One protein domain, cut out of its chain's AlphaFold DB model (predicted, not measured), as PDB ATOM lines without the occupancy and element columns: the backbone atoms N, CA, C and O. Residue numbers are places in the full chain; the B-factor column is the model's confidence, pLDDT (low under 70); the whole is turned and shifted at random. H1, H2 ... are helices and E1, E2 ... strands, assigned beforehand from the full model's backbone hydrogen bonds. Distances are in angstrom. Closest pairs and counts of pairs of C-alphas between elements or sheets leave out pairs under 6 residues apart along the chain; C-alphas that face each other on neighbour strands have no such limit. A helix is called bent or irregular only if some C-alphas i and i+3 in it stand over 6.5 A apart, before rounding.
ATOM      1  N   THR A 167     -20.327  -4.995 -40.621       97.00
ATOM      2  CA  THR A 167     -19.454  -4.344 -39.632       97.00
ATOM      3  C   THR A 167     -18.031  -4.119 -40.153       97.00
ATOM      4  O   THR A 167     -17.461  -3.054 -39.926       97.00
ATOM      5  N   GLU A 168     -17.436  -5.088 -40.858       96.25
ATOM      6  CA  GLU A 168     -16.103  -4.924 -41.463       96.25
ATOM      7  C   GLU A 168     -16.089  -3.827 -42.533       96.25
ATOM      8  O   GLU A 168     -15.112  -3.089 -42.628       96.25
ATOM      9  N   VAL A 169     -17.162  -3.682 -43.316       96.81
ATOM     10  CA  VAL A 169     -17.295  -2.585 -44.286       96.81
ATOM     11  C   VAL A 169     -17.364  -1.234 -43.581       96.81
ATOM     12  O   VAL A 169     -16.661  -0.316 -43.994       96.81
ATOM     13  N   CYS A 170     -18.133  -1.117 -42.495       96.44
ATOM     14  CA  CYS A 170     -18.172   0.114 -41.707       96.44
ATOM     15  C   CYS A 170     -16.804   0.444 -41.086       96.44
ATOM     16  O   CYS A 170     -16.385   1.595 -41.131       96.44
ATOM     17  N   LYS A 171     -16.069  -0.557 -40.581       95.06
ATOM     18  CA  LYS A 171     -14.695  -0.372 -40.077       95.06
ATOM     19  C   LYS A 171     -13.723   0.061 -41.168       95.06
ATOM     20  O   LYS A 171     -12.944   0.973 -40.954       95.06
ATOM     21  N   LYS A 172     -13.786  -0.544 -42.355       95.12
ATOM     22  CA  LYS A 172     -12.931  -0.145 -43.484       95.12
ATOM     23  C   LYS A 172     -13.261   1.258 -44.003       95.12
ATOM     24  O   LYS A 172     -12.362   1.954 -44.462       95.12
ATOM     25  N   LEU A 173     -14.531   1.666 -43.938       95.12
ATOM     26  CA  LEU A 173     -14.953   3.040 -44.222       95.12
ATOM     27  C   LEU A 173     -14.389   4.019 -43.187       95.12
ATOM     28  O   LEU A 173     -13.852   5.052 -43.579       95.12
ATOM     29  N   ASP A 174     -14.494   3.675 -41.901       92.75
ATOM     30  CA  ASP A 174     -13.901   4.424 -40.791       92.75
ATOM     31  C   ASP A 174     -12.395   4.566 -41.022       92.75
ATOM     32  O   ASP A 174     -11.922   5.672 -41.169       92.75
ATOM     33  N   GLU A 175     -11.657   3.481 -41.256       91.75
ATOM     34  CA  GLU A 175     -10.196   3.469 -41.435       91.75
ATOM     35  C   GLU A 175      -9.663   4.121 -42.733       91.75
ATOM     36  O   GLU A 175      -8.445   4.285 -42.884       91.75
ATOM     37  N   ALA A 176     -10.530   4.473 -43.688       92.81
ATOM     38  CA  ALA A 176     -10.124   4.953 -45.008       92.81
ATOM     39  C   ALA A 176      -9.348   6.282 -44.935       92.81
ATOM     40  O   ALA A 176      -9.769   7.260 -44.338       92.81
ATOM     41  N   LYS A 177      -8.193   6.398 -45.592       90.88
ATOM     42  CA  LYS A 177      -7.377   7.623 -45.470       90.88
ATOM     43  C   LYS A 177      -7.762   8.688 -46.479       90.88
ATOM     44  O   LYS A 177      -7.397   9.851 -46.299       90.88
ATOM     45  N   THR A 178      -8.480   8.306 -47.530       93.88
ATOM     46  CA  THR A 178      -8.845   9.177 -48.647       93.88
ATOM     47  C   THR A 178     -10.301   8.977 -49.059       93.88
ATOM     48  O   THR A 178     -10.852   7.886 -48.917       93.88
ATOM     49  N   ALA A 179     -10.900  10.005 -49.668       95.12
ATOM     50  CA  ALA A 179     -12.252   9.918 -50.222       95.12
ATOM     51  C   ALA A 179     -12.381   8.775 -51.239       95.12
ATOM     52  O   ALA A 179     -13.385   8.071 -51.276       95.12
ATOM     53  N   ALA A 180     -11.345   8.562 -52.058       97.06
ATOM     54  CA  ALA A 180     -11.320   7.499 -53.058       97.06
ATOM     55  C   ALA A 180     -11.340   6.095 -52.432       97.06
ATOM     56  O   ALA A 180     -11.953   5.187 -52.992       97.06
ATOM     57  N   GLU A 181     -10.693   5.903 -51.279       95.69
ATOM     58  CA  GLU A 181     -10.770   4.654 -50.515       95.69
ATOM     59  C   GLU A 181     -12.145   4.485 -49.870       95.69
ATOM     60  O   GLU A 181     -12.770   3.443 -50.062       95.69
ATOM     61  N   ALA A 182     -12.657   5.519 -49.198       96.00
ATOM     62  CA  ALA A 182     -13.973   5.506 -48.560       96.00
ATOM     63  C   ALA A 182     -15.100   5.182 -49.557       96.00
ATOM     64  O   ALA A 182     -15.958   4.342 -49.287       96.00
ATOM     65  N   LYS A 183     -15.042   5.761 -50.763       97.06
ATOM     66  CA  LYS A 183     -15.982   5.510 -51.872       97.06
ATOM     67  C   LYS A 183     -16.098   4.044 -52.294       97.06
ATOM     68  O   LYS A 183     -17.119   3.656 -52.855       97.06
ATOM     69  N   LYS A 184     -15.105   3.196 -52.008       96.50
ATOM     70  CA  LYS A 184     -15.192   1.750 -52.287       96.50
ATOM     71  C   LYS A 184     -16.212   1.049 -51.383       96.50
ATOM     72  O   LYS A 184     -16.792   0.045 -51.795       96.50
ATOM     73  N   TYR A 185     -16.444   1.593 -50.188       97.00
ATOM     74  CA  TYR A 185     -17.260   1.001 -49.123       97.00
ATOM     75  C   TYR A 185     -18.655   1.618 -48.997       97.00
ATOM     76  O   TYR A 185     -19.451   1.165 -48.175       97.00
ATOM     77  N   VAL A 186     -18.976   2.627 -49.808       97.12
ATOM     78  CA  VAL A 186     -20.263   3.327 -49.766       97.12
ATOM     79  C   VAL A 186     -21.030   3.197 -51.080       97.12
ATOM     80  O   VAL A 186     -20.454   2.899 -52.132       97.12
ATOM     81  N   THR A 187     -22.349   3.386 -51.038       97.69
ATOM     82  CA  THR A 187     -23.164   3.461 -52.256       97.69
ATOM     83  C   THR A 187     -22.949   4.807 -52.969       97.69
ATOM     84  O   THR A 187     -22.574   5.794 -52.328       97.69
ATOM     85  N   PRO A 188     -23.241   4.908 -54.283       97.38
ATOM     86  CA  PRO A 188     -23.157   6.177 -55.011       97.38
ATOM     87  C   PRO A 188     -23.970   7.316 -54.386       97.38
ATOM     88  O   PRO A 188     -23.615   8.482 -54.539       97.38
ATOM     89  N   ARG A 189     -25.039   6.987 -53.647       95.81
ATOM     90  CA  ARG A 189     -25.883   7.955 -52.937       95.81
ATOM     91  C   ARG A 189     -25.100   8.728 -51.867       95.81
ATOM     92  O   ARG A 189     -25.358   9.913 -51.678       95.81
ATOM     93  N   LEU A 190     -24.127   8.083 -51.224       95.69
ATOM     94  CA  LEU A 190     -23.310   8.648 -50.147       95.69
ATOM     95  C   LEU A 190     -21.996   9.277 -50.668       95.69
ATOM     96  O   LEU A 190     -21.256   9.880 -49.900       95.69
ATOM     97  N   HIS A 191     -21.696   9.209 -51.975       96.19
ATOM     98  CA  HIS A 191     -20.446   9.755 -52.532       96.19
ATOM     99  C   HIS A 191     -20.288  11.263 -52.323       96.19
ATOM    100  O   HIS A 191     -19.205  11.701 -51.950       96.19
ATOM    101  N   ALA A 192     -21.346  12.044 -52.563       93.81
ATOM    102  CA  ALA A 192     -21.299  13.501 -52.411       93.81
ATOM    103  C   ALA A 192     -21.023  13.906 -50.956       93.81
ATOM    104  O   ALA A 192     -20.234  14.813 -50.703       93.81
ATOM    105  N   PHE A 193     -21.617  13.166 -50.018       91.44
ATOM    106  CA  PHE A 193     -21.339  13.305 -48.598       91.44
ATOM    107  C   PHE A 193     -19.864  12.998 -48.312       91.44
ATOM    108  O   PHE A 193     -19.157  13.865 -47.821       91.44
ATOM    109  N   VAL A 194     -19.353  11.835 -48.735       94.25
ATOM    110  CA  VAL A 194     -17.934  11.465 -48.554       94.25
ATOM    111  C   VAL A 194     -16.977  12.504 -49.158       94.25
ATOM    112  O   VAL A 194     -15.963  12.826 -48.552       94.25
ATOM    113  N   ASP A 195     -17.271  13.072 -50.325       94.88
ATOM    114  CA  ASP A 195     -16.426  14.129 -50.895       94.88
ATOM    115  C   ASP A 195     -16.418  15.398 -50.040       94.88
ATOM    116  O   ASP A 195     -15.353  15.959 -49.779       94.88
ATOM    117  N   ALA A 196     -17.597  15.837 -49.591       89.56
ATOM    118  CA  ALA A 196     -17.729  16.997 -48.719       89.56
ATOM    119  C   ALA A 196     -16.986  16.797 -47.390       89.56
ATOM    120  O   ALA A 196     -16.365  17.741 -46.897       89.56
ATOM    121  N   GLU A 197     -17.013  15.572 -46.867       83.62
ATOM    122  CA  GLU A 197     -16.317  15.167 -45.652       83.62
ATOM    123  C   GLU A 197     -14.802  15.296 -45.788       83.62
ATOM    124  O   GLU A 197     -14.139  16.036 -45.061       83.62
ATOM    125  N   TYR A 198     -14.226  14.641 -46.791       88.81
ATOM    126  CA  TYR A 198     -12.776  14.654 -46.968       88.81
ATOM    127  C   TYR A 198     -12.229  16.018 -47.409       88.81
ATOM    128  O   TYR A 198     -11.049  16.296 -47.184       88.81
ATOM    129  N   ALA A 199     -13.056  16.881 -48.008       90.44
ATOM    130  CA  ALA A 199     -12.647  18.215 -48.439       90.44
ATOM    131  C   ALA A 199     -12.342  19.180 -47.280       90.44
ATOM    132  O   ALA A 199     -11.570  20.118 -47.482       90.44
ATOM    133  N   LYS A 200     -12.903  18.981 -46.075       76.12
ATOM    134  CA  LYS A 200     -12.690  19.900 -44.931       76.12
ATOM    135  C   LYS A 200     -12.018  19.224 -43.748       76.12
ATOM    136  O   LYS A 200     -12.349  19.482 -42.593       76.12
ATOM    137  N   ARG A 201     -11.042  18.368 -44.045       69.19
ATOM    138  CA  ARG A 201     -10.271  17.642 -43.039       69.19
ATOM    139  C   ARG A 201      -9.508  18.605 -42.115       69.19
ATOM    140  O   ARG A 201      -8.402  19.031 -42.433       69.19
ATOM    141  N   SER A 202     -10.108  18.952 -40.980       67.94
ATOM    142  CA  SER A 202      -9.459  19.699 -39.899       67.94
ATOM    143  C   SER A 202      -8.499  18.787 -39.115       67.94
ATOM    144  O   SER A 202      -8.712  17.569 -39.090       67.94
ATOM    145  N   PRO A 203      -7.438  19.323 -38.476       69.06
ATOM    146  CA  PRO A 203      -6.607  18.547 -37.558       69.06
ATOM    147  C   PRO A 203      -7.485  17.952 -36.449       69.06
ATOM    148  O   PRO A 203      -8.256  18.657 -35.804       69.06
ATOM    149  N   LEU A 204      -7.398  16.633 -36.296       63.72
ATOM    150  CA  LEU A 204      -8.311  15.847 -35.469       63.72
ATOM    151  C   LEU A 204      -8.150  16.175 -33.991       63.72
ATOM    152  O   LEU A 204      -7.029  16.331 -33.503       63.72
ATOM    153  N   ASP A 205      -9.264  16.156 -33.268       75.75
ATOM    154  CA  ASP A 205      -9.209  16.056 -31.818       75.75
ATOM    155  C   ASP A 205      -8.657  14.658 -31.450       75.75
ATOM    156  O   ASP A 205      -9.200  13.633 -31.862       75.75
ATOM    157  N   PRO A 206      -7.546  14.556 -30.707       82.44
ATOM    158  CA  PRO A 206      -6.954  13.264 -30.379       82.44
ATOM    159  C   PRO A 206      -7.844  12.382 -29.492       82.44
ATOM    160  O   PRO A 206      -7.553  11.194 -29.364       82.44
ATOM    161  N   ASN A 207      -8.908  12.920 -28.883       85.75
ATOM    162  CA  ASN A 207      -9.733  12.171 -27.935       85.75
ATOM    163  C   ASN A 207     -11.092  11.739 -28.502       85.75
ATOM    164  O   ASN A 207     -12.005  11.456 -27.731       85.75
ATOM    165  N   ILE A 208     -11.304  11.737 -29.817       83.25
ATOM    166  CA  ILE A 208     -12.531  11.134 -30.359       83.25
ATOM    167  C   ILE A 208     -12.516   9.634 -30.138       83.25
ATOM    168  O   ILE A 208     -11.566   8.934 -30.484       83.25
ATOM    169  N   GLU A 209     -13.611   9.160 -29.568       90.06
ATOM    170  CA  GLU A 209     -13.882   7.747 -29.395       90.06
ATOM    171  C   GLU A 209     -15.008   7.386 -30.347       90.06
ATOM    172  O   GLU A 209     -16.040   8.051 -30.355       90.06
ATOM    173  N   PHE A 210     -14.812   6.349 -31.152       91.06
ATOM    174  CA  PHE A 210     -15.843   5.807 -32.020       91.06
ATOM    175  C   PHE A 210     -15.787   4.286 -31.970       91.06
ATOM    176  O   PHE A 210     -14.713   3.683 -32.057       91.06
ATOM    177  N   ALA A 211     -16.940   3.658 -31.770       93.81
ATOM    178  CA  ALA A 211     -17.053   2.217 -31.648       93.81
ATOM    179  C   ALA A 211     -18.327   1.716 -32.327       93.81
ATOM    180  O   ALA A 211     -19.431   2.192 -32.060       93.81
ATOM    181  N   PHE A 212     -18.169   0.691 -33.161       95.75
ATOM    182  CA  PHE A 212     -19.290  -0.095 -33.664       95.75
ATOM    183  C   PHE A 212     -19.775  -1.056 -32.578       95.75
ATOM    184  O   PHE A 212     -18.962  -1.688 -31.901       95.75
ATOM    185  N   THR A 213     -21.090  -1.154 -32.409       95.25
ATOM    186  CA  THR A 213     -21.718  -1.900 -31.315       95.25
ATOM    187  C   THR A 213     -22.314  -3.217 -31.805       95.25
ATOM    188  O   THR A 213     -21.705  -4.269 -31.629       95.25
ATOM    189  N   GLN A 214     -23.492  -3.173 -32.423       95.44
ATOM    190  CA  GLN A 214     -24.266  -4.352 -32.801       95.44
ATOM    191  C   GLN A 214     -24.576  -4.355 -34.298       95.44
ATOM    192  O   GLN A 214     -24.985  -3.340 -34.850       95.44
ATOM    193  N   GLU A 215     -24.440  -5.515 -34.936       97.38
ATOM    194  CA  GLU A 215     -24.962  -5.765 -36.280       97.38
ATOM    195  C   GLU A 215     -26.298  -6.506 -36.173       97.38
ATOM    196  O   GLU A 215     -26.368  -7.581 -35.573       97.38
ATOM    197  N   VAL A 216     -27.357  -5.941 -36.751       97.31
ATOM    198  CA  VAL A 216     -28.692  -6.556 -36.822       97.31
ATOM    199  C   VAL A 216     -29.209  -6.565 -38.258       97.31
ATOM    200  O   VAL A 216     -28.766  -5.779 -39.099       97.31
ATOM    201  N   ASP A 217     -30.141  -7.466 -38.561       97.94
ATOM    202  CA  ASP A 217     -30.853  -7.444 -39.839       97.94
ATOM    203  C   ASP A 217     -31.706  -6.180 -39.971       97.94
ATOM    204  O   ASP A 217     -32.384  -5.761 -39.034       97.94
ATOM    205  N   GLY A 218     -31.629  -5.547 -41.142       95.75
ATOM    206  CA  GLY A 218     -32.458  -4.397 -41.463       95.75
ATOM    207  C   GLY A 218     -33.869  -4.811 -41.894       95.75
ATOM    208  O   GLY A 218     -34.127  -5.981 -42.179       95.75
ATOM    209  N   PRO A 219     -34.803  -3.849 -41.991       93.25
ATOM    210  CA  PRO A 219     -36.202  -4.124 -42.323       93.25
ATOM    211  C   PRO A 219     -36.408  -4.628 -43.760       93.25
ATOM    212  O   PRO A 219     -37.466  -5.163 -44.080       93.25
ATOM    213  N   GLN A 220     -35.425  -4.438 -44.644       96.81
ATOM    214  CA  GLN A 220     -35.483  -4.871 -46.039       96.81
ATOM    215  C   GLN A 220     -34.537  -6.060 -46.271       96.81
ATOM    216  O   GLN A 220     -33.426  -6.066 -45.727       96.81
ATOM    217  N   PRO A 221     -34.912  -7.046 -47.110       96.88
ATOM    218  CA  PRO A 221     -34.008  -8.121 -47.504       96.88
ATOM    219  C   PRO A 221     -32.694  -7.573 -48.072       96.88
ATOM    220  O   PRO A 221     -32.693  -6.637 -48.867       96.88
ATOM    221  N   GLY A 222     -31.568  -8.154 -47.655       96.62
ATOM    222  CA  GLY A 222     -30.244  -7.692 -48.080       96.62
ATOM    223  C   GLY A 222     -29.801  -6.378 -47.430       96.62
ATOM    224  O   GLY A 222     -28.880  -5.743 -47.935       96.62
ATOM    225  N   THR A 223     -30.417  -5.967 -46.318       98.00
ATOM    226  CA  THR A 223     -29.973  -4.810 -45.527       98.00
ATOM    227  C   THR A 223     -29.551  -5.228 -44.121       98.00
ATOM    228  O   THR A 223     -30.108  -6.157 -43.539       98.00
ATOM    229  N   LYS A 224     -28.543  -4.549 -43.580       98.25
ATOM    230  CA  LYS A 224     -28.053  -4.685 -42.204       98.25
ATOM    231  C   LYS A 224     -28.003  -3.305 -41.567       98.25
ATOM    232  O   LYS A 224     -27.735  -2.319 -42.255       98.25
ATOM    233  N   LEU A 225     -28.229  -3.238 -40.264       98.19
ATOM    234  CA  LEU A 225     -27.989  -2.042 -39.467       98.19
ATOM    235  C   LEU A 225     -26.796  -2.317 -38.555       98.19
ATOM    236  O   LEU A 225     -26.821  -3.264 -37.772       98.19
ATOM    237  N   VAL A 226     -25.749  -1.505 -38.676       98.31
ATOM    238  CA  VAL A 226     -24.554  -1.591 -37.830       98.31
ATOM    239  C   VAL A 226     -24.575  -0.415 -36.868       98.31
ATOM    240  O   VAL A 226     -24.316   0.719 -37.269       98.31
ATOM    241  N   GLY A 227     -24.915  -0.679 -35.612       97.62
ATOM    242  CA  GLY A 227     -24.933   0.312 -34.547       97.62
ATOM    243  C   GLY A 227     -23.556   0.929 -34.321       97.62
ATOM    244  O   GLY A 227     -22.529   0.257 -34.441       97.62
ATOM    245  N   PHE A 228     -23.538   2.210 -33.978       97.12
ATOM    246  CA  PHE A 228     -22.333   2.920 -33.586       97.12
ATOM    247  C   PHE A 228     -22.598   3.842 -32.399       97.12
ATOM    248  O   PHE A 228     -23.720   4.301 -32.165       97.12
ATOM    249  N   ARG A 229     -21.525   4.130 -31.670       96.44
ATOM    250  CA  ARG A 229     -21.457   5.154 -30.635       96.44
ATOM    251  C   ARG A 229     -20.172   5.941 -30.831       96.44
ATOM    252  O   ARG A 229     -19.111   5.338 -30.984       96.44
ATOM    253  N   GLY A 230     -20.273   7.262 -30.815       92.94
ATOM    254  CA  GLY A 230     -19.124   8.148 -30.922       92.94
ATOM    255  C   GLY A 230     -19.190   9.309 -29.943       92.94
ATOM    256  O   GLY A 230     -20.278   9.695 -29.531       92.94
ATOM    257  N   THR A 231     -18.040   9.872 -29.598       92.62
ATOM    258  CA  THR A 231     -17.919  11.088 -28.787       92.62
ATOM    259  C   THR A 231     -17.195  12.151 -29.601       92.62
ATOM    260  O   THR A 231     -16.047  11.950 -30.001       92.62
ATOM    261  N   PHE A 232     -17.849  13.290 -29.819       85.69
ATOM    262  CA  PHE A 232     -17.381  14.353 -30.710       85.69
ATOM    263  C   PHE A 232     -17.288  15.680 -29.968       85.69
ATOM    264  O   PHE A 232     -18.154  15.993 -29.161       85.69
ATOM    265  N   PHE A 233     -16.258  16.480 -30.234       86.75
ATOM    266  CA  PHE A 233     -16.174  17.838 -29.699       86.75
ATOM    267  C   PHE A 233     -16.933  18.804 -30.613       86.75
ATOM    268  O   PHE A 233     -16.614  18.916 -31.796       86.75
ATOM    269  N   VAL A 234     -17.932  19.489 -30.064       83.56
ATOM    270  CA  VAL A 234     -18.722  20.520 -30.751       83.56
ATOM    271  C   VAL A 234     -18.114  21.872 -30.380       83.56
ATOM    272  O   VAL A 234     -18.107  22.228 -29.199       83.56
ATOM    273  N   GLN A 235     -17.543  22.588 -31.355       80.00
ATOM    274  CA  GLN A 235     -16.694  23.755 -31.088       80.00
ATOM    275  C   GLN A 235     -17.481  24.926 -30.494       80.00
ATOM    276  O   GLN A 235     -17.048  25.479 -29.484       80.00
ATOM    277  N   ASP A 236     -18.652  25.247 -31.037       75.44
ATOM    278  CA  ASP A 236     -19.501  26.352 -30.582       75.44
ATOM    279  C   ASP A 236     -20.050  26.092 -29.182       75.44
ATOM    280  O   ASP A 236     -20.192  27.009 -28.373       75.44
ATOM    281  N   ALA A 237     -20.334  24.826 -28.872       81.06
ATOM    282  CA  ALA A 237     -20.778  24.427 -27.546       81.06
ATOM    283  C   ALA A 237     -19.612  24.265 -26.553       81.06
ATOM    284  O   ALA A 237     -19.853  24.144 -25.352       81.06
ATOM    285  N   GLY A 238     -18.360  24.235 -27.031       89.94
ATOM    286  CA  GLY A 238     -17.167  24.026 -26.210       89.94
ATOM    287  C   GLY A 238     -17.190  22.723 -25.405       89.94
ATOM    288  O   GLY A 238     -16.537  22.634 -24.365       89.94
ATOM    289  N   GLN A 239     -17.962  21.724 -25.842       91.88
ATOM    290  CA  GLN A 239     -18.207  20.497 -25.087       91.88
ATOM    291  C   GLN A 239     -18.172  19.258 -25.978       91.88
ATOM    292  O   GLN A 239     -18.337  19.319 -27.198       91.88
ATOM    293  N   ARG A 240     -17.962  18.113 -25.334       90.75
ATOM    294  CA  ARG A 240     -18.020  16.803 -25.977       90.75
ATOM    295  C   ARG A 240     -19.436  16.275 -25.919       90.75
ATOM    296  O   ARG A 240     -20.052  16.358 -24.869       90.75
ATOM    297  N   VAL A 241     -19.887  15.736 -27.041       91.75
ATOM    298  CA  VAL A 241     -21.227  15.209 -27.231       91.75
ATOM    299  C   VAL A 241     -21.146  13.751 -27.640       91.75
ATOM    300  O   VAL A 241     -20.486  13.415 -28.630       91.75
ATOM    301  N   GLN A 242     -21.815  12.878 -26.887       94.94
ATOM    302  CA  GLN A 242     -21.981  11.488 -27.282       94.94
ATOM    303  C   GLN A 242     -23.106  11.376 -28.318       94.94
ATOM    304  O   GLN A 242     -24.212  11.862 -28.106       94.94
ATOM    305  N   ILE A 243     -22.847  10.704 -29.431       94.75
ATOM    306  CA  ILE A 243     -23.813  10.437 -30.494       94.75
ATOM    307  C   ILE A 243     -23.964   8.927 -30.640       94.75
ATOM    308  O   ILE A 243     -22.985   8.178 -30.598       94.75
ATOM    309  N   GLU A 244     -25.196   8.476 -30.835       96.56
ATOM    310  CA  GLU A 244     -25.509   7.086 -31.142       96.56
ATOM    311  C   GLU A 244     -26.423   6.978 -32.360       96.56
ATOM    312  O   GLU A 244     -27.255   7.847 -32.645       96.56
ATOM    313  N   GLY A 245     -26.241   5.897 -33.104       96.81
ATOM    314  CA  GLY A 245     -26.931   5.690 -34.362       96.81
ATOM    315  C   GLY A 245     -26.614   4.338 -34.969       96.81
ATOM    316  O   GLY A 245     -26.088   3.440 -34.309       96.81
ATOM    317  N   HIS A 246     -26.932   4.188 -36.246       97.75
ATOM    318  CA  HIS A 246     -26.561   3.015 -37.019       97.75
ATOM    319  C   HIS A 246     -26.224   3.371 -38.467       97.75
ATOM    320  O   HIS A 246     -26.811   4.265 -39.074       97.75
ATOM    321  N   CYS A 247     -25.279   2.636 -39.041       97.88
ATOM    322  CA  CYS A 247     -25.030   2.626 -40.473       97.88
ATOM    323  C   CYS A 247     -26.040   1.682 -41.126       97.88
ATOM    324  O   CYS A 247     -26.115   0.505 -40.761       97.88
ATOM    325  N   LYS A 248     -26.798   2.173 -42.104       98.06
ATOM    326  CA  LYS A 248     -27.606   1.329 -42.980       98.06
ATOM    327  C   LYS A 248     -26.695   0.771 -44.065       98.06
ATOM    328  O   LYS A 248     -26.198   1.517 -44.906       98.06
ATOM    329  N   VAL A 249     -26.484  -0.539 -44.058       98.31
ATOM    330  CA  VAL A 249     -25.613  -1.240 -45.004       98.31
ATOM    331  C   VAL A 249     -26.475  -2.085 -45.931       98.31
ATOM    332  O   VAL A 249     -27.342  -2.830 -45.476       98.31
ATOM    333  N   VAL A 250     -26.259  -1.973 -47.237       98.12
ATOM    334  CA  VAL A 250     -27.028  -2.683 -48.264       98.12
ATOM    335  C   VAL A 250     -26.128  -3.655 -49.018       98.12
ATOM    336  O   VAL A 250     -24.955  -3.373 -49.268       98.12
ATOM    337  N   LYS A 251     -26.678  -4.817 -49.367       97.06
ATOM    338  CA  LYS A 251     -26.016  -5.837 -50.174       97.06
ATOM    339  C   LYS A 251     -26.314  -5.568 -51.649       97.06
ATOM    340  O   LYS A 251     -27.385  -5.913 -52.138       97.06
ATOM    341  N   ALA A 252     -25.371  -4.926 -52.330       90.31
ATOM    342  CA  ALA A 252     -25.356  -4.766 -53.783       90.31
ATOM    343  C   ALA A 252     -24.251  -5.680 -54.344       90.31
ATOM    344  O   ALA A 252     -24.319  -6.896 -54.158       90.31
ATOM    345  N   ASP A 253     -23.176  -5.114 -54.897       91.25
ATOM    346  CA  ASP A 253     -21.947  -5.825 -55.293       91.25
ATOM    347  C   ASP A 253     -21.031  -6.090 -54.082       91.25
ATOM    348  O   ASP A 253     -19.872  -5.678 -54.029       91.25
ATOM    349  N   GLY A 254     -21.605  -6.708 -53.050       94.94
ATOM    350  CA  GLY A 254     -21.053  -6.747 -51.698       94.94
ATOM    351  C   GLY A 254     -21.754  -5.766 -50.760       94.94
ATOM    352  O   GLY A 254     -22.702  -5.071 -51.134       94.94
ATOM    353  N   TRP A 255     -21.319  -5.750 -49.505       97.69
ATOM    354  CA  TRP A 255     -21.862  -4.839 -48.504       97.69
ATOM    355  C   TRP A 255     -21.323  -3.426 -48.724       97.69
ATOM    356  O   TRP A 255     -20.119  -3.239 -48.900       97.69
ATOM    357  N   LYS A 256     -22.215  -2.435 -48.715       97.81
ATOM    358  CA  LYS A 256     -21.875  -1.013 -48.824       97.81
ATOM    359  C   LYS A 256     -22.735  -0.186 -47.884       97.81
ATOM    360  O   LYS A 256     -23.925  -0.460 -47.746       97.81
ATOM    361  N   VAL A 257     -22.149   0.830 -47.262       97.75
ATOM    362  CA  VAL A 257     -22.900   1.781 -46.437       97.75
ATOM    363  C   VAL A 257     -23.723   2.678 -47.360       97.75
ATOM    364  O   VAL A 257     -23.180   3.348 -48.238       97.75
ATOM    365  N   ASP A 258     -25.039   2.642 -47.190       97.88
ATOM    366  CA  ASP A 258     -25.990   3.465 -47.936       97.88
ATOM    367  C   ASP A 258     -26.285   4.781 -47.220       97.88
ATOM    368  O   ASP A 258     -26.460   5.810 -47.867       97.88
ATOM    369  N   ASP A 259     -26.337   4.738 -45.888       97.56
ATOM    370  CA  ASP A 259     -26.689   5.883 -45.058       97.56
ATOM    371  C   ASP A 259     -26.135   5.726 -43.636       97.56
ATOM    372  O   ASP A 259     -25.887   4.611 -43.165       97.56
ATOM    373  N   MET A 260     -25.992   6.844 -42.937       96.31
ATOM    374  CA  MET A 260     -25.705   6.900 -41.509       96.31
ATOM    375  C   MET A 260     -26.870   7.607 -40.833       96.31
ATOM    376  O   MET A 260     -27.237   8.719 -41.209       96.31
ATOM    377  N   ILE A 261     -27.469   6.942 -39.853       96.44
ATOM    378  CA  ILE A 261     -28.698   7.396 -39.218       96.44
ATOM    379  C   ILE A 261     -28.407   7.642 -37.746       96.44
ATOM    380  O   ILE A 261     -28.057   6.713 -37.016       96.44
ATOM    381  N   VAL A 262     -28.560   8.887 -37.307       95.81
ATOM    382  CA  VAL A 262     -28.418   9.270 -35.900       95.81
ATOM    383  C   VAL A 262     -29.751   9.058 -35.198       95.81
ATOM    384  O   VAL A 262     -30.792   9.510 -35.676       95.81
ATOM    385  N   THR A 263     -29.729   8.365 -34.063       95.81
ATOM    386  CA  THR A 263     -30.934   8.046 -33.284       95.81
ATOM    387  C   THR A 263     -30.931   8.673 -31.900       95.81
ATOM    388  O   THR A 263     -32.005   8.832 -31.326       95.81
ATOM    389  N   GLY A 264     -29.767   9.054 -31.371       93.56
ATOM    390  CA  GLY A 264     -29.658   9.642 -30.041       93.56
ATOM    391  C   GLY A 264     -28.438  10.542 -29.871       93.56
ATOM    392  O   GLY A 264     -27.446  10.430 -30.595       93.56
ATOM    393  N   VAL A 265     -28.544  11.449 -28.901       93.38
ATOM    394  CA  VAL A 265     -27.514  12.412 -28.505       93.38
ATOM    395  C   VAL A 265     -27.492  12.479 -26.978       93.38
ATOM    396  O   VAL A 265     -28.534  12.657 -26.355       93.38
ATOM    397  N   GLU A 266     -26.322  12.305 -26.368       92.38
ATOM    398  CA  GLU A 266     -26.121  12.252 -24.910       92.38
ATOM    399  C   GLU A 266     -27.010  11.225 -24.201       92.38
ATOM    400  O   GLU A 266     -27.539  11.458 -23.115       92.38
ATOM    401  N   GLY A 267     -27.224  10.079 -24.853       89.44
ATOM    402  CA  GLY A 267     -28.110   9.022 -24.361       89.44
ATOM    403  C   GLY A 267     -29.601   9.372 -24.403       89.44
ATOM    404  O   GLY A 267     -30.420   8.566 -23.966       89.44
ATOM    405  N   ALA A 268     -29.975  10.544 -24.927       90.00
ATOM    406  CA  ALA A 268     -31.359  10.902 -25.190       90.00
ATOM    407  C   ALA A 268     -31.732  10.575 -26.639       90.00
ATOM    408  O   ALA A 268     -31.076  11.024 -27.582       90.00
ATOM    409  N   SER A 269     -32.822   9.830 -26.821       90.44
ATOM    410  CA  SER A 269     -33.373   9.535 -28.144       90.44
ATOM    411  C   SER A 269     -33.847  10.808 -28.843       90.44
ATOM    412  O   SER A 269     -34.490  11.674 -28.243       90.44
ATOM    413  N   LEU A 270     -33.575  10.900 -30.140       87.88
ATOM    414  CA  LEU A 270     -34.127  11.949 -30.985       87.88
ATOM    415  C   LEU A 270     -35.630  11.711 -31.229       87.88
ATOM    416  O   LEU A 270     -36.072  10.560 -31.238       87.88
ATOM    417  N   PRO A 271     -36.428  12.769 -31.491       87.00
ATOM    418  CA  PRO A 271     -37.851  12.634 -31.834       87.00
ATOM    419  C   PRO A 271     -38.111  11.744 -33.058       87.00
ATOM    420  O   PRO A 271     -39.204  11.208 -33.222       87.00
ATOM    421  N   GLY A 272     -37.104  11.601 -33.918       90.88
ATOM    422  CA  GLY A 272     -37.063  10.638 -35.002       90.88
ATOM    423  C   GLY A 272     -35.618  10.413 -35.456       90.88
ATOM    424  O   GLY A 272     -34.759  11.255 -35.182       90.88
ATOM    425  N   PRO A 273     -35.335   9.293 -36.141       93.06
ATOM    426  CA  PRO A 273     -34.024   9.050 -36.726       93.06
ATOM    427  C   PRO A 273     -33.680  10.118 -37.772       93.06
ATOM    428  O   PRO A 273     -34.531  10.496 -38.578       93.06
ATOM    429  N   VAL A 274     -32.430  10.578 -37.784       93.62
ATOM    430  CA  VAL A 274     -31.938  11.599 -38.721       93.62
ATOM    431  C   VAL A 274     -30.971  10.956 -39.710       93.62
ATOM    432  O   VAL A 274     -29.904  10.491 -39.314       93.62
ATOM    433  N   SER A 275     -31.345  10.931 -40.991       95.19
ATOM    434  CA  SER A 275     -30.489  10.476 -42.094       95.19
ATOM    435  C   SER A 275     -29.477  11.559 -42.465       95.19
ATOM    436  O   SER A 275     -29.866  12.670 -42.838       95.19
ATOM    437  N   LEU A 276     -28.181  11.237 -42.409       91.19
ATOM    438  CA  LEU A 276     -27.130  12.174 -42.814       91.19
ATOM    439  C   LEU A 276     -27.150  12.438 -44.322       91.19
ATOM    440  O   LEU A 276     -26.869  13.556 -44.755       91.19
ATOM    441  N   VAL A 277     -27.517  11.441 -45.130       90.75
ATOM    442  CA  VAL A 277     -27.633  11.610 -46.584       90.75
ATOM    443  C   VAL A 277     -28.762  12.563 -46.949       90.75
ATOM    444  O   VAL A 277     -28.574  13.445 -47.793       90.75
ATOM    445  N   ASP A 278     -29.936  12.379 -46.347       91.69
ATOM    446  CA  ASP A 278     -31.099  13.200 -46.668       91.69
ATOM    447  C   ASP A 278     -30.930  14.623 -46.137       91.69
ATOM    448  O   ASP A 278     -31.243  15.569 -46.863       91.69
ATOM    449  N   GLU A 279     -30.335  14.797 -44.953       90.75
ATOM    450  CA  GLU A 279     -29.998  16.125 -44.434       90.75
ATOM    451  C   GLU A 279     -28.953  16.821 -45.318       90.75
ATOM    452  O   GLU A 279     -29.114  17.990 -45.674       90.75
ATOM    453  N   HIS A 280     -27.924  16.097 -45.779       88.12
ATOM    454  CA  HIS A 280     -26.945  16.646 -46.715       88.12
ATOM    455  C   HIS A 280     -27.611  17.083 -48.027       88.12
ATOM    456  O   HIS A 280     -27.427  18.217 -48.471       88.12
ATOM    457  N   ARG A 281     -28.459  16.242 -48.627       88.88
ATOM    458  CA  ARG A 281     -29.199  16.594 -49.849       88.88
ATOM    459  C   ARG A 281     -30.148  17.780 -49.632       88.88
ATOM    460  O   ARG A 281     -30.246  18.652 -50.500       88.88
ATOM    461  N   ALA A 282     -30.831  17.837 -48.493       89.19
ATOM    462  CA  ALA A 282     -31.685  18.964 -48.132       89.19
ATOM    463  C   ALA A 282     -30.865  20.257 -47.992       89.19
ATOM    464  O   ALA A 282     -31.279  21.303 -48.488       89.19
ATOM    465  N   SER A 283     -29.664  20.186 -47.415       85.62
ATOM    466  CA  SER A 283     -28.768  21.342 -47.274       85.62
ATOM    467  C   SER A 283     -28.283  21.899 -48.619       85.62
ATOM    468  O   SER A 283     -28.152  23.112 -48.764       85.62
ATOM    469  N   LEU A 284     -28.096  21.038 -49.628       86.06
ATOM    470  CA  LEU A 284     -27.714  21.443 -50.987       86.06
ATOM    471  C   LEU A 284     -28.838  22.163 -51.738       86.06
ATOM    472  O   LEU A 284     -28.574  22.928 -52.662       86.06
ATOM    473  N   THR A 285     -30.090  21.887 -51.376       88.69
ATOM    474  CA  THR A 285     -31.275  22.433 -52.054       88.69
ATOM    475  C   THR A 285     -31.908  23.597 -51.299       88.69
ATOM    476  O   THR A 285     -32.653  24.374 -51.898       88.69
ATOM    477  N   ARG A 286     -31.607  23.755 -50.004       85.25
ATOM    478  CA  ARG A 286     -32.086  24.878 -49.198       85.25
ATOM    479  C   ARG A 286     -31.466  26.180 -49.735       85.25
ATOM    480  O   ARG A 286     -30.242  26.304 -49.735       85.25
ATOM    481  N   PRO A 287     -32.280  27.167 -50.157       87.12
ATOM    482  CA  PRO A 287     -31.770  28.486 -50.509       87.12
ATOM    483  C   PRO A 287     -30.987  29.042 -49.321       87.12
ATOM    484  O   PRO A 287     -31.523  29.097 -48.210       87.12
ATOM    485  N   TRP A 321     -38.874  20.808 -31.085       46.59
ATOM    486  CA  TRP A 321     -37.644  20.307 -30.487       46.59
ATOM    487  C   TRP A 321     -36.559  21.385 -30.370       46.59
ATOM    488  O   TRP A 321     -35.875  21.376 -29.355       46.59
ATOM    489  N   GLU A 322     -36.464  22.371 -31.275       47.06
ATOM    490  CA  GLU A 322     -35.477  23.480 -31.230       47.06
ATOM    491  C   GLU A 322     -35.530  24.326 -29.951       47.06
ATOM    492  O   GLU A 322     -34.575  25.024 -29.613       47.06
ATOM    493  N   LYS A 323     -36.644  24.273 -29.218       42.47
ATOM    494  CA  LYS A 323     -36.805  24.981 -27.942       42.47
ATOM    495  C   LYS A 323     -36.225  24.206 -26.752       42.47
ATOM    496  O   LYS A 323     -36.040  24.790 -25.687       42.47
ATOM    497  N   HIS A 324     -35.930  22.916 -26.919       39.50
ATOM    498  CA  HIS A 324     -35.306  22.061 -25.909       39.50
ATOM    499  C   HIS A 324     -33.782  22.293 -25.884       39.50
ATOM    500  O   HIS A 324     -33.214  22.561 -26.938       39.50
ATOM    501  N   PRO A 325     -33.065  22.144 -24.753       46.31
ATOM    502  CA  PRO A 325     -31.596  22.185 -24.742       46.31
ATOM    503  C   PRO A 325     -30.980  21.167 -25.713       46.31
ATOM    504  O   PRO A 325     -30.047  21.504 -26.429       46.31
ATOM    505  N   ILE A 326     -31.587  19.981 -25.842       46.44
ATOM    506  CA  ILE A 326     -31.233  18.990 -26.871       46.44
ATOM    507  C   ILE A 326     -31.480  19.539 -28.271       46.44
ATOM    508  O   ILE A 326     -30.687  19.284 -29.156       46.44
ATOM    509  N   GLY A 327     -32.528  20.327 -28.494       48.47
ATOM    510  CA  GLY A 327     -32.740  20.951 -29.789       48.47
ATOM    511  C   GLY A 327     -31.911  22.180 -30.056       48.47
ATOM    512  O   GLY A 327     -31.677  22.459 -31.213       48.47
ATOM    513  N   LYS A 328     -31.397  22.866 -29.037       54.59
ATOM    514  CA  LYS A 328     -30.298  23.815 -29.212       54.59
ATOM    515  C   LYS A 328     -28.993  23.097 -29.482       54.59
ATOM    516  O   LYS A 328     -28.205  23.637 -30.221       54.59
ATOM    517  N   VAL A 329     -28.767  21.896 -28.953       51.47
ATOM    518  CA  VAL A 329     -27.621  21.069 -29.349       51.47
ATOM    519  C   VAL A 329     -27.824  20.553 -30.762       51.47
ATOM    520  O   VAL A 329     -26.927  20.712 -31.555       51.47
ATOM    521  N   VAL A 330     -28.996  20.044 -31.139       51.22
ATOM    522  CA  VAL A 330     -29.295  19.561 -32.495       51.22
ATOM    523  C   VAL A 330     -29.412  20.714 -33.490       51.22
ATOM    524  O   VAL A 330     -29.111  20.496 -34.650       51.22
ATOM    525  N   ALA A 331     -29.794  21.927 -33.077       51.19
ATOM    526  CA  ALA A 331     -29.826  23.125 -33.914       51.19
ATOM    527  C   ALA A 331     -28.521  23.916 -33.889       51.19
ATOM    528  O   ALA A 331     -28.224  24.532 -34.885       51.19
ATOM    529  N   SER A 332     -27.717  23.862 -32.827       47.78
ATOM    530  CA  SER A 332     -26.313  24.302 -32.833       47.78
ATOM    531  C   SER A 332     -25.536  23.353 -33.714       47.78
ATOM    532  O   SER A 332     -24.914  23.814 -34.641       47.78
ATOM    533  N   ILE A 333     -25.714  22.038 -33.555       47.88
ATOM    534  CA  ILE A 333     -25.343  21.030 -34.543       47.88
ATOM    535  C   ILE A 333     -25.924  21.502 -35.883       47.88
ATOM    536  O   ILE A 333     -25.138  21.873 -36.708       47.88
ATOM    537  N   ARG A 334     -27.219  21.702 -36.141       46.81
ATOM    538  CA  ARG A 334     -27.749  22.120 -37.470       46.81
ATOM    539  C   ARG A 334     -27.274  23.485 -38.022       46.81
ATOM    540  O   ARG A 334     -27.225  23.627 -39.241       46.81
ATOM    541  N   ASP A 335     -26.936  24.464 -37.188       41.34
ATOM    542  CA  ASP A 335     -26.613  25.850 -37.564       41.34
ATOM    543  C   ASP A 335     -25.077  26.094 -37.599       41.34
ATOM    544  O   ASP A 335     -24.603  26.876 -38.419       41.34
ATOM    545  N   GLU A 336     -24.280  25.345 -36.828       43.22
ATOM    546  CA  GLU A 336     -22.806  25.189 -36.912       43.22
ATOM    547  C   GLU A 336     -22.420  24.155 -38.004       43.22
ATOM    548  O   GLU A 336     -21.507  24.326 -38.812       43.22
ATOM    549  N   ILE A 337     -23.240  23.111 -38.118       42.78
ATOM    550  CA  ILE A 337     -24.088  22.695 -39.259       42.78
ATOM    551  C   ILE A 337     -24.258  23.579 -40.511       42.78
ATOM    552  O   ILE A 337     -24.792  23.148 -41.535       42.78
ATOM    553  N   GLY A 338     -23.807  24.826 -40.499       37.06
ATOM    554  CA  GLY A 338     -23.464  25.543 -41.714       37.06
ATOM    555  C   GLY A 338     -22.242  24.894 -42.354       37.06
ATOM    556  O   GLY A 338     -21.139  25.400 -42.223       37.06
ATOM    557  N   TRP A 339     -22.414  23.754 -43.033       38.06
ATOM    558  CA  TRP A 339     -21.371  23.002 -43.752       38.06
ATOM    559  C   TRP A 339     -20.109  22.591 -42.941       38.06
ATOM    560  O   TRP A 339     -19.362  21.758 -43.446       38.06
ATOM    561  N   GLY A 340     -19.830  23.101 -41.737       32.50
ATOM    562  CA  GLY A 340     -18.628  22.807 -40.942       32.50
ATOM    563  C   GLY A 340     -18.808  21.666 -39.936       32.50
ATOM    564  O   GLY A 340     -17.921  20.829 -39.806       32.50
ATOM    565  N   GLY A 341     -19.973  21.573 -39.284       33.62
ATOM    566  CA  GLY A 341     -20.213  20.607 -38.201       33.62
ATOM    567  C   GLY A 341     -20.407  19.139 -38.620       33.62
ATOM    568  O   GLY A 341     -19.915  18.248 -37.937       33.62
ATOM    569  N   ILE A 342     -21.063  18.853 -39.755       40.78
ATOM    570  CA  ILE A 342     -21.238  17.468 -40.263       40.78
ATOM    571  C   ILE A 342     -19.882  16.961 -40.737       40.78
ATOM    572  O   ILE A 342     -19.532  15.816 -40.466       40.78
ATOM    573  N   VAL A 343     -19.084  17.890 -41.277       42.56
ATOM    574  CA  VAL A 343     -17.725  17.614 -41.702       42.56
ATOM    575  C   VAL A 343     -16.783  17.382 -40.528       42.56
ATOM    576  O   VAL A 343     -15.892  16.555 -40.627       42.56
ATOM    577  N   ALA A 344     -17.005  17.995 -39.364       39.97
ATOM    578  CA  ALA A 344     -16.300  17.578 -38.156       39.97
ATOM    579  C   ALA A 344     -16.707  16.150 -37.750       39.97
ATOM    580  O   ALA A 344     -15.844  15.317 -37.528       39.97
ATOM    581  N   ILE A 345     -17.995  15.806 -37.730       42.59
ATOM    582  CA  ILE A 345     -18.465  14.502 -37.225       42.59
ATOM    583  C   ILE A 345     -17.939  13.308 -38.049       42.59
ATOM    584  O   ILE A 345     -17.735  12.239 -37.476       42.59
ATOM    585  N   VAL A 346     -17.640  13.470 -39.346       42.56
ATOM    586  CA  VAL A 346     -17.145  12.364 -40.190       42.56
ATOM    587  C   VAL A 346     -15.671  12.505 -40.638       42.56
ATOM    588  O   VAL A 346     -15.013  11.480 -40.823       42.56
ATOM    589  N   VAL A 347     -15.042  13.693 -40.615       41.88
ATOM    590  CA  VAL A 347     -13.557  13.842 -40.678       41.88
ATOM    591  C   VAL A 347     -12.848  13.128 -39.526       41.88
ATOM    592  O   VAL A 347     -11.711  12.666 -39.665       41.88
ATOM    593  N   LEU A 348     -13.534  13.043 -38.390       45.59
ATOM    594  CA  LEU A 348     -13.036  12.519 -37.128       45.59
ATOM    595  C   LEU A 348     -12.927  10.988 -37.072       45.59
ATOM    596  O   LEU A 348     -12.229  10.452 -36.211       45.59
ATOM    597  N   LEU A 349     -13.528  10.301 -38.041       44.75
ATOM    598  CA  LEU A 349     -13.612   8.846 -38.101       44.75
ATOM    599  C   LEU A 349     -12.350   8.194 -38.703       44.75
ATOM    600  O   LEU A 349     -11.995   7.081 -38.338       44.75
ATOM    601  N   SER A 350     -11.552   8.910 -39.513       38.94
ATOM    602  CA  SER A 350     -10.622   8.220 -40.427       38.94
ATOM    603  C   SER A 350      -9.115   8.243 -40.204       38.94
ATOM    604  O   SER A 350      -8.338   7.967 -41.119       38.94
ATOM    605  N   VAL A 351      -8.642   8.536 -38.990       47.06
ATOM    606  CA  VAL A 351      -7.190   8.490 -38.679       47.06
ATOM    607  C   VAL A 351      -6.859   7.798 -37.351       47.06
ATOM    608  O   VAL A 351      -5.690   7.476 -37.112       47.06
ATOM    609  N   GLY A 352      -7.854   7.461 -36.521       42.03
ATOM    610  CA  GLY A 352      -7.646   6.779 -35.234       42.03
ATOM    611  C   GLY A 352      -6.873   5.455 -35.351       42.03
ATOM    612  O   GLY A 352      -6.028   5.149 -34.507       42.03
ATOM    613  N   ALA A 353      -7.059   4.718 -36.450       46.12
ATOM    614  CA  ALA A 353      -6.315   3.486 -36.715       46.12
ATOM    615  C   ALA A 353      -4.848   3.731 -37.133       46.12
ATOM    616  O   ALA A 353      -3.951   3.003 -36.711       46.12
ATOM    617  N   ALA A 354      -4.564   4.795 -37.890       45.28
ATOM    618  CA  ALA A 354      -3.222   5.058 -38.421       45.28
ATOM    619  C   ALA A 354      -2.256   5.635 -37.372       45.28
ATOM    620  O   ALA A 354      -1.064   5.320 -37.381       45.28
ATOM    621  N   VAL A 355      -2.761   6.449 -36.438       46.44
ATOM    622  CA  VAL A 355      -1.938   7.016 -35.358       46.44
ATOM    623  C   VAL A 355      -1.657   5.955 -34.292       46.44
ATOM    624  O   VAL A 355      -0.504   5.799 -33.894       46.44
ATOM    625  N   ARG A 356      -2.640   5.127 -33.912       44.97
ATOM    626  CA  ARG A 356      -2.440   4.026 -32.948       44.97
ATOM    627  C   ARG A 356      -1.341   3.045 -33.384       44.97
ATOM    628  O   ARG A 356      -0.614   2.524 -32.537       44.97
ATOM    629  N   GLU A 357      -1.160   2.840 -34.687       44.53
ATOM    630  CA  GLU A 357      -0.105   1.971 -35.214       44.53
ATOM    631  C   GLU A 357       1.262   2.666 -35.350       44.53
ATOM    632  O   GLU A 357       2.302   2.028 -35.174       44.53
ATOM    633  N   SER A 358       1.283   3.989 -35.547       40.81
ATOM    634  CA  SER A 358       2.520   4.782 -35.528       40.81
ATOM    635  C   SER A 358       3.141   4.888 -34.128       40.81
ATOM    636  O   SER A 358       4.361   4.998 -34.018       40.81
ATOM    637  N   TRP A 359       2.337   4.833 -33.060       49.06
ATOM    638  CA  TRP A 359       2.841   4.868 -31.681       49.06
ATOM    639  C   TRP A 359       3.308   3.498 -31.169       49.06
ATOM    640  O   TRP A 359       4.223   3.445 -30.353       49.06
ATOM    641  N   ARG A 360       2.776   2.383 -31.697       52.91
ATOM    642  CA  ARG A 360       3.294   1.033 -31.384       52.91
ATOM    643  C   ARG A 360       4.627   0.702 -32.060       52.91
ATOM    644  O   ARG A 360       5.294  -0.230 -31.626       52.91
ATOM    645  N   LYS A 361       5.010   1.426 -33.117       55.81
ATOM    646  CA  LYS A 361       6.232   1.156 -33.896       55.81
ATOM    647  C   LYS A 361       7.452   1.981 -33.480       55.81
ATOM    648  O   LYS A 361       8.490   1.846 -34.120       55.81
TER     649      LYS A 361
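What this domain is: This is residues 167 to 287 and 321 to 361 of the 367 residues of an uncharacterized protein of Frigoriglobus tundricola (UniProt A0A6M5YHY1). A strongly twisted sheet of five antiparallel strands curls round the short helix H1. H3 and H6 meet across from it, H4 follows on from one edge, H5 stands by the ends of E2 and E4, and residues 356 to 361 stick out, most of them in H7. The printed part has 162 residues, with seven named helices and five named strands in the order H1 H2 H3 E1 E2 E3 E4 E5 H4 H5 H6 H7; the sheet runs E1 E2 E3 E4 E5, and the class is mixed. The whole is compact, with a radius of gyration of the C-alphas of 15.4 A and spans of 43 by 43 by 32 A.

How they stand to each other: The sheet is a meander, each strand the antiparallel neighbour of the one before: E1, residues 209 to 217, E2, 223 to 234, E3, 239 to 252, E4, 254 to 265, and E5, 268 to 275. Each successive pair is a hairpin; within hydrogen-bond range, each at 2.9 A, are N 211 and O 229, N 230 and O 243, N 246 and O 261, and N 262 and O 274. E2 bends by 60 degrees at residue 231 and E5 by 83 degrees at residue 271. The sheet curls round H1, residues 167 to 174; the closest C-alphas of H1 and E2 are those of Thr 167 and Val 226, 6.1 A. H3, residues 188 to 199, is the hub and only grazes the sheet with residues 188 to 193; it is irregular, C-alphas 189 and 192 being 7.2 A apart. Its residues 196 to 198 touch H6, residues 341 to 347, about perpendicular at 85 degrees, closest C-alphas Glu 197 and Val 343, 4.9 A. Its residues 189 to 193 touch H4, residues 276 to 285, at Leu 190 and Val 277, C-alphas 6.3 A apart. Its residues 194 to 198 touch H2, residues 179 to 182, at Ala 179 and Tyr 198, C-alphas 5.8 A apart. H4 lies over none of the strands, on the same face as H6. H5, residues 325 to 336, stands only just at the sheet's level, its height 3.8 A. H7, residues 352 to 360, touches no helix. Every O i to N i+4 pair is within hydrogen-bond range in H1, H4, H5, H6 and H7, and 6 of 8 are in H3; H2 is too short for such a pair.

Where its parts are: E3 spans 38.9 A, E2 31.4 A, E4 30.8 A, E1 25.1 A and H3 17.3 A. H1 begins at C-alpha 167 (-19.454, -4.344, -39.632); H7 ends at C-alpha 360 (3.294, 1.033, -31.384).

The domain as a whole: The C-alphas farthest apart, of Pro 287 and Lys 361, are 49.7 A apart. Residues 288 to 320 are not printed; C-alphas 287 and 321 are 22.4 A apart across the cut. Of the links printed whole, none is long. Confidence is low, pLDDT under 70, at residues 201 to 204 and 321 to 361.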